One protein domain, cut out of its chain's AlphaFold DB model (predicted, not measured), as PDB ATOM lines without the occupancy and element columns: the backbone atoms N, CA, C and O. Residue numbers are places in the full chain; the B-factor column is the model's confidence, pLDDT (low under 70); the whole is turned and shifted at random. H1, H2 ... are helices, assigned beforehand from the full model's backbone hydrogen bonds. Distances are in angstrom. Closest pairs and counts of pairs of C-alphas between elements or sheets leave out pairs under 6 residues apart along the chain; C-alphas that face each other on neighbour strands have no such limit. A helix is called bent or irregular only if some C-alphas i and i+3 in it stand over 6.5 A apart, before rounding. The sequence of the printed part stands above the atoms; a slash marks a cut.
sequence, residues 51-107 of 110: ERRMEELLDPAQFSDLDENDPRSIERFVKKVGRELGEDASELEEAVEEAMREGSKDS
ATOM      1  N   GLU A  51     191.214 237.030 167.264       77.00
ATOM      2  CA  GLU A  51     191.718 237.136 168.640       77.00
ATOM      3  C   GLU A  51     192.971 236.275 168.861       77.00
ATOM      4  O   GLU A  51     193.988 236.770 169.333       77.00
ATOM      5  N   ARG A  52     192.957 235.016 168.397       79.75
ATOM      6  CA  ARG A  52     194.132 234.133 168.476       79.75
ATOM      7  C   ARG A  52     195.290 234.586 167.594       79.75
ATOM      8  O   ARG A  52     196.436 234.379 167.973       79.75
ATOM      9  N   ARG A  53     195.014 235.167 166.421       80.00
ATOM     10  CA  ARG A  53     196.079 235.727 165.568       80.00
ATOM     11  C   ARG A  53     196.771 236.886 166.282       80.00
ATOM     12  O   ARG A  53     197.994 236.955 166.303       80.00
ATOM     13  N   MET A  54     195.990 237.758 166.922       79.69
ATOM     14  CA  MET A  54     196.520 238.888 167.682       79.69
ATOM     15  C   MET A  54     197.291 238.441 168.930       79.69
ATOM     16  O   MET A  54     198.359 238.982 169.200       79.69
ATOM     17  N   GLU A  55     196.807 237.430 169.655       82.50
ATOM     18  CA  GLU A  55     197.543 236.823 170.772       82.50
ATOM     19  C   GLU A  55     198.908 236.274 170.338       82.50
ATOM     20  O   GLU A  55     199.901 236.493 171.028       82.50
ATOM     21  N   GLU A  56     198.985 235.603 169.186       79.94
ATOM     22  CA  GLU A  56     200.244 235.059 168.668       79.94
ATOM     23  C   GLU A  56     201.207 236.144 168.162       79.94
ATOM     24  O   GLU A  56     202.414 236.015 168.347       79.94
ATOM     25  N   LEU A  57     200.705 237.233 167.570       79.62
ATOM     26  CA  LEU A  57     201.534 238.388 167.190       79.62
ATOM     27  C   LEU A  57     202.175 239.074 168.405       79.62
ATOM     28  O   LEU A  57     203.274 239.619 168.306       79.62
ATOM     29  N   LEU A  58     201.478 239.060 169.540       80.56
ATOM     30  CA  LEU A  58     201.925 239.662 170.794       80.56
ATOM     31  C   LEU A  58     202.730 238.689 171.668       80.56
ATOM     32  O   LEU A  58     203.193 239.085 172.739       80.56
ATOM     33  N   ASP A  59     202.902 237.435 171.242       81.19
ATOM     34  CA  ASP A  59     203.589 236.413 172.025       81.19
ATOM     35  C   ASP A  59     205.118 236.630 171.991       81.19
ATOM     36  O   ASP A  59     205.752 236.444 170.947       81.19
ATOM     37  N   PRO A  60     205.754 236.977 173.131       73.88
ATOM     38  CA  PRO A  60     207.197 237.194 173.209       73.88
ATOM     39  C   PRO A  60     208.013 235.945 172.839       73.88
ATOM     40  O   PRO A  60     209.168 236.076 172.431       73.88
ATOM     41  N   ALA A  61     207.435 234.739 172.917       78.19
ATOM     42  CA  ALA A  61     208.099 233.514 172.473       78.19
ATOM     43  C   ALA A  61     208.291 233.452 170.946       78.19
ATOM     44  O   ALA A  61     209.136 232.701 170.468       78.19
ATOM     45  N   GLN A  62     207.568 234.256 170.158       71.00
ATOM     46  CA  GLN A  62     207.826 234.371 168.716       71.00
ATOM     47  C   GLN A  62     209.110 235.148 168.411       71.00
ATOM     48  O   GLN A  62     209.705 234.960 167.350       71.00
ATOM     49  N   PHE A  63     209.537 236.001 169.344       70.94
ATOM     50  CA  PHE A  63     210.708 236.863 169.212       70.94
ATOM     51  C   PHE A  63     211.973 236.236 169.809       70.94
ATOM     52  O   PHE A  63     213.069 236.700 169.516       70.94
ATOM     53  N   SER A  64     211.857 235.174 170.615       71.44
ATOM     54  CA  SER A  64     213.018 234.546 171.265       71.44
ATOM     55  C   SER A  64     213.971 233.850 170.293       71.44
ATOM     56  O   SER A  64     215.148 233.700 170.605       71.44
ATOM     57  N   ASP A  65     213.468 233.437 169.127       69.94
ATOM     58  CA  ASP A  65     214.257 232.804 168.062       69.94
ATOM     59  C   ASP A  65     214.712 233.812 166.984       69.94
ATOM     60  O   ASP A  65     215.328 233.419 165.986       69.94
ATOM     61  N   LEU A  66     214.393 235.103 167.145       79.44
ATOM     62  CA  LEU A  66     214.844 236.155 166.239       79.44
ATOM     63  C   LEU A  66     216.337 236.415 166.475       79.44
ATOM     64  O   LEU A  66     216.747 236.805 167.564       79.44
ATOM     65  N   ASP A  67     217.141 236.236 165.429       80.69
ATOM     66  CA  ASP A  67     218.546 236.640 165.428       80.69
ATOM     67  C   ASP A  67     218.671 237.892 164.565       80.69
ATOM     68  O   ASP A  67     218.580 237.821 163.338       80.69
ATOM     69  N   GLU A  68     218.845 239.041 165.214       79.56
ATOM     70  CA  GLU A  68     218.971 240.350 164.561       79.56
ATOM     71  C   GLU A  68     220.195 240.437 163.633       79.56
ATOM     72  O   GLU A  68     220.242 241.301 162.759       79.56
ATOM     73  N   ASN A  69     221.170 239.533 163.777       82.56
ATOM     74  CA  ASN A  69     222.383 239.507 162.959       82.56
ATOM     75  C   ASN A  69     222.280 238.554 161.751       82.56
ATOM     76  O   ASN A  69     223.189 238.538 160.919       82.56
ATOM     77  N   ASP A  70     221.202 237.763 161.634       83.38
ATOM     78  CA  ASP A  70     220.957 236.869 160.495       83.38
ATOM     79  C   ASP A  70     219.810 237.407 159.615       83.38
ATOM     80  O   ASP A  70     218.637 237.315 160.001       83.38
ATOM     81  N   PRO A  71     220.090 237.886 158.387       81.44
ATOM     82  CA  PRO A  71     219.059 238.401 157.485       81.44
ATOM     83  C   PRO A  71     217.979 237.359 157.150       81.44
ATOM     84  O   PRO A  71     216.821 237.714 156.931       81.44
ATOM     85  N   ARG A  72     218.305 236.058 157.180       82.94
ATOM     86  CA  ARG A  72     217.313 234.985 156.978       82.94
ATOM     87  C   ARG A  72     216.381 234.827 158.174       82.94
ATOM     88  O   ARG A  72     215.256 234.354 158.010       82.94
ATOM     89  N   SER A  73     216.840 235.164 159.376       81.94
ATOM     90  CA  SER A  73     216.011 235.131 160.582       81.94
ATOM     91  C   SER A  73     214.981 236.257 160.564       81.94
ATOM     92  O   SER A  73     213.798 236.003 160.798       81.94
ATOM     93  N   ILE A  74     215.397 237.450 160.131       81.88
ATOM     94  CA  ILE A  74     214.512 238.597 159.890       81.88
ATOM     95  C   ILE A  74     213.480 238.265 158.801       81.88
ATOM     96  O   ILE A  74     212.284 238.458 159.007       81.88
ATOM     97  N   GLU A  75     213.899 237.681 157.675       81.56
ATOM     98  CA  GLU A  75     212.986 237.277 156.594       81.56
ATOM     99  C   GLU A  75     211.912 236.283 157.077       81.56
ATOM    100  O   GLU A  75     210.722 236.435 156.782       81.56
ATOM    101  N   ARG A  76     212.312 235.261 157.850       82.25
ATOM    102  CA  ARG A  76     211.377 234.285 158.435       82.25
ATOM    103  C   ARG A  76     210.392 234.949 159.391       82.25
ATOM    104  O   ARG A  76     209.220 234.573 159.385       82.25
ATOM    105  N   PHE A  77     210.857 235.901 160.194       83.19
ATOM    106  CA  PHE A  77     210.020 236.653 161.121       83.19
ATOM    107  C   PHE A  77     208.982 237.496 160.380       83.19
ATOM    108  O   PHE A  77     207.790 237.364 160.656       83.19
ATOM    109  N   VAL A  78     209.395 238.268 159.373       81.25
ATOM    110  CA  VAL A  78     208.474 239.118 158.607       81.25
ATOM    111  C   VAL A  78     207.420 238.286 157.873       81.25
ATOM    112  O   VAL A  78     206.232 238.582 157.969       81.25
ATOM    113  N   LYS A  79     207.811 237.171 157.244       80.25
ATOM    114  CA  LYS A  79     206.865 236.223 156.620       80.25
ATOM    115  C   LYS A  79     205.890 235.603 157.622       80.25
ATOM    116  O   LYS A  79     204.765 235.255 157.270       80.25
ATOM    117  N   LYS A  80     206.316 235.395 158.869       78.94
ATOM    118  CA  LYS A  80     205.459 234.839 159.923       78.94
ATOM    119  C   LYS A  80     204.440 235.868 160.401       78.94
ATOM    120  O   LYS A  80     203.265 235.534 160.502       78.94
ATOM    121  N   VAL A  81     204.886 237.102 160.626       80.62
ATOM    122  CA  VAL A  81     204.036 238.237 161.004       80.62
ATOM    123  C   VAL A  81     203.014 238.532 159.906       80.62
ATOM    124  O   VAL A  81     201.825 238.613 160.200       80.62
ATOM    125  N   GLY A  82     203.438 238.571 158.638       76.94
ATOM    126  CA  GLY A  82     202.537 238.756 157.497       76.94
ATOM    127  C   GLY A  82     201.416 237.710 157.455       76.94
ATOM    128  O   GLY A  82     200.237 238.045 157.392       76.94
ATOM    129  N   ARG A  83     201.736 236.426 157.626       75.56
ATOM    130  CA  ARG A  83     200.708 235.365 157.640       75.56
ATOM    131  C   ARG A  83     199.648 235.522 158.730       75.56
ATOM    132  O   ARG A  83     198.514 235.102 158.510       75.56
ATOM    133  N   GLU A  84     200.001 236.081 159.884       75.06
ATOM    134  CA  GLU A  84     199.049 236.313 160.978       75.06
ATOM    135  C   GLU A  84     198.228 237.609 160.773       75.06
ATOM    136  O   GLU A  84     197.087 237.675 161.229       75.06
ATOM    137  N   LEU A  85     198.740 238.589 160.013       72.94
ATOM    138  CA  LEU A  85     198.019 239.809 159.599       72.94
ATOM    139  C   LEU A  85     196.987 239.574 158.475       72.94
ATOM    140  O   LEU A  85     196.068 240.371 158.311       72.94
ATOM    141  N   GLY A  86     197.053 238.450 157.753       67.12
ATOM    142  CA  GLY A  86     195.998 238.050 156.814       67.12
ATOM    143  C   GLY A  86     195.996 238.850 155.504       67.12
ATOM    144  O   GLY A  86     197.017 238.923 154.833       67.12
ATOM    145  N   GLU A  87     194.842 239.386 155.086       59.06
ATOM    146  CA  GLU A  87     194.672 240.021 153.762       59.06
ATOM    147  C   GLU A  87     195.474 241.334 153.614       59.06
ATOM    148  O   GLU A  87     195.995 241.602 152.528       59.06
ATOM    149  N   ASP A  88     195.698 242.071 154.710       57.53
ATOM    150  CA  ASP A  88     196.530 243.290 154.751       57.53
ATOM    151  C   ASP A  88     198.040 243.005 154.623       57.53
ATOM    152  O   ASP A  88     198.855 243.911 154.451       57.53
ATOM    153  N   ALA A  89     198.445 241.736 154.704       57.19
ATOM    154  CA  ALA A  89     199.846 241.346 154.619       57.19
ATOM    155  C   ALA A  89     200.351 241.125 153.196       57.19
ATOM    156  O   ALA A  89     201.558 241.061 153.003       57.19
ATOM    157  N   SER A  90     199.459 241.014 152.210       60.22
ATOM    158  CA  SER A  90     199.837 240.822 150.802       60.22
ATOM    159  C   SER A  90     200.722 241.972 150.310       60.22
ATOM    160  O   SER A  90     201.792 241.749 149.752       60.22
ATOM    161  N   GLU A  91     200.294 243.205 150.595       64.62
ATOM    162  CA  GLU A  91     201.018 244.432 150.243       64.62
ATOM    163  C   GLU A  91     202.294 244.591 151.080       64.62
ATOM    164  O   GLU A  91     203.308 245.088 150.597       64.62
ATOM    165  N   LEU A  92     202.270 244.128 152.333       67.19
ATOM    166  CA  LEU A  92     203.413 244.196 153.240       67.19
ATOM    167  C   LEU A  92     204.500 243.171 152.876       67.19
ATOM    168  O   LEU A  92     205.681 243.499 152.937       67.19
ATOM    169  N   GLU A  93     204.131 241.952 152.471       65.94
ATOM    170  CA  GLU A  93     205.063 240.945 151.951       65.94
ATOM    171  C   GLU A  93     205.738 241.434 150.662       65.94
ATOM    172  O   GLU A  93     206.953 241.290 150.531       65.94
ATOM    173  N   GLU A  94     204.982 242.058 149.754       73.94
ATOM    174  CA  GLU A  94     205.514 242.630 148.510       73.94
ATOM    175  C   GLU A  94     206.456 243.813 148.787       73.94
ATOM    176  O   GLU A  94     207.586 243.824 148.294       73.94
ATOM    177  N   ALA A  95     206.063 244.743 149.668       71.81
ATOM    178  CA  ALA A  95     206.903 245.870 150.081       71.81
ATOM    179  C   ALA A  95     208.204 245.421 150.771       71.81
ATOM    180  O   ALA A  95     209.261 246.024 150.582       71.81
ATOM    181  N   VAL A  96     208.152 244.349 151.566       72.50
ATOM    182  CA  VAL A  96     209.336 243.776 152.220       72.50
ATOM    183  C   VAL A  96     210.230 243.063 151.209       72.50
ATOM    184  O   VAL A  96     211.454 243.186 151.292       72.50
ATOM    185  N   GLU A  97     209.654 242.314 150.265       74.81
ATOM    186  CA  GLU A  97     210.427 241.671 149.201       74.81
ATOM    187  C   GLU A  97     211.147 242.719 148.344       74.81
ATOM    188  O   GLU A  97     212.323 242.537 148.018       74.81
ATOM    189  N   GLU A  98     210.482 243.831 148.033       77.44
ATOM    190  CA  GLU A  98     211.065 244.960 147.310       77.44
ATOM    191  C   GLU A  98     212.185 245.639 148.112       77.44
ATOM    192  O   GLU A  98     213.304 245.733 147.609       77.44
ATOM    193  N   ALA A  99     211.958 245.976 149.386       73.25
ATOM    194  CA  ALA A  99     212.975 246.577 150.256       73.25
ATOM    195  C   ALA A  99     214.215 245.680 150.455       73.25
ATOM    196  O   ALA A  99     215.344 246.168 150.489       73.25
ATOM    197  N   MET A 100     214.041 244.357 150.543       71.12
ATOM    198  CA  MET A 100     215.155 243.395 150.593       71.12
ATOM    199  C   MET A 100     215.931 243.350 149.266       71.12
ATOM    200  O   MET A 100     217.159 243.231 149.260       71.12
ATOM    201  N   ARG A 101     215.227 243.467 148.131       69.44
ATOM    202  CA  ARG A 101     215.835 243.547 146.793       69.44
ATOM    203  C   ARG A 101     216.610 244.853 146.615       69.44
ATOM    204  O   ARG A 101     217.667 244.843 145.988       69.44
ATOM    205  N   GLU A 102     216.123 245.951 147.180       64.94
ATOM    206  CA  GLU A 102     216.790 247.257 147.165       64.94
ATOM    207  C   GLU A 102     217.998 247.306 148.111       64.94
ATOM    208  O   GLU A 102     219.080 247.694 147.678       64.94
ATOM    209  N   GLY A 103     217.895 246.778 149.337       57.34
ATOM    210  CA  GLY A 103     219.026 246.699 150.277       57.34
ATOM    211  C   GLY A 103     220.197 245.832 149.785       57.34
ATOM    212  O   GLY A 103     221.342 246.042 150.184       57.34
ATOM    213  N   SER A 104     219.940 244.890 148.869       49.03
ATOM    214  CA  SER A 104     221.000 244.137 148.182       49.03
ATOM    215  C   SER A 104     221.737 244.939 147.099       49.03
ATOM    216  O   SER A 104     222.877 244.604 146.788       49.03
ATOM    217  N   LYS A 105     221.135 246.012 146.561       45.84
ATOM    218  CA  LYS A 105     221.761 246.895 145.559       45.84
ATOM    219  C   LYS A 105     222.664 247.956 146.193       45.84
ATOM    220  O   LYS A 105     223.705 248.263 145.627       45.84
ATOM    221  N   ASP A 106     222.334 248.432 147.393       41.28
ATOM    222  CA  ASP A 106     223.165 249.412 148.115       41.28
ATOM    223  C   ASP A 106     224.487 248.823 148.653       41.28
ATOM    224  O   ASP A 106     225.398 249.560 149.018       41.28
ATOM    225  N   SER A 107     224.628 247.491 148.677       40.25
ATOM    226  CA  SER A 107     225.865 246.810 149.099       40.25
ATOM    227  C   SER A 107     226.882 246.591 147.962       40.25
ATOM    228  O   SER A 107     227.975 246.098 148.232       40.25
TER     229      SER A 107
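What this domain is: This is residues 51 to 107 of the 110 residues of the protein "Zinc ribbon domain-containing protein" of Deltaproteobacteria bacterium (UniProt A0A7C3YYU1). One long helix, H2, folds back on itself at residues 85 and 86 into a narrow V, and short H1 packs by the bend. The link 58 to 70 leads from H1 to the other end of H2a; residues 101 to 107 stick out. The 57 printed residues, all helix in class with H1 before H2, are only just loose, close to compact: radius of gyration of the C-alphas 12.6 A, spans 39 by 26 by 10 A.

How they stand to each other: H2, residues 71 to 103, was assigned as one helix by its hydrogen bonds but is bent: C-alphas 84 and 87 are 9.2 A apart. Arm H2a, residues 71 to 84, touches arm H2b, residues 87 to 103, with residues 78 to 83 alone, at a shallow tilt of 15 degrees, opposite ways; their closest C-alphas, of Gly 82 and Ala 89, are 4.7 A apart. H1, residues 51 to 57, forms a helical hairpin with H2a, touching residues 81 to 84 alone; the closest C-alphas, of Arg 53 and Glu 84, are 5.5 A apart. H1 and H2b are apart. Every O i to N i+4 pair is within hydrogen-bond range in H1 and H2a, 11 of 13 in H2b.

Where its parts are: H2a, 20.4 A long, begins at C-alpha 71 (219.059, 238.401, 157.485). H2b, 25.5 A, ends at C-alpha 103 (219.026, 246.699, 150.277). H1 is 10.0 A long.

The domain as a whole: The farthest C-alphas, of Glu 51 and Ser 107, are 40.5 A apart. The printed part has no cut; the link H1 to H2 is long. pLDDT is under 70 at residues 65, 86 to 93 and 101 to 107.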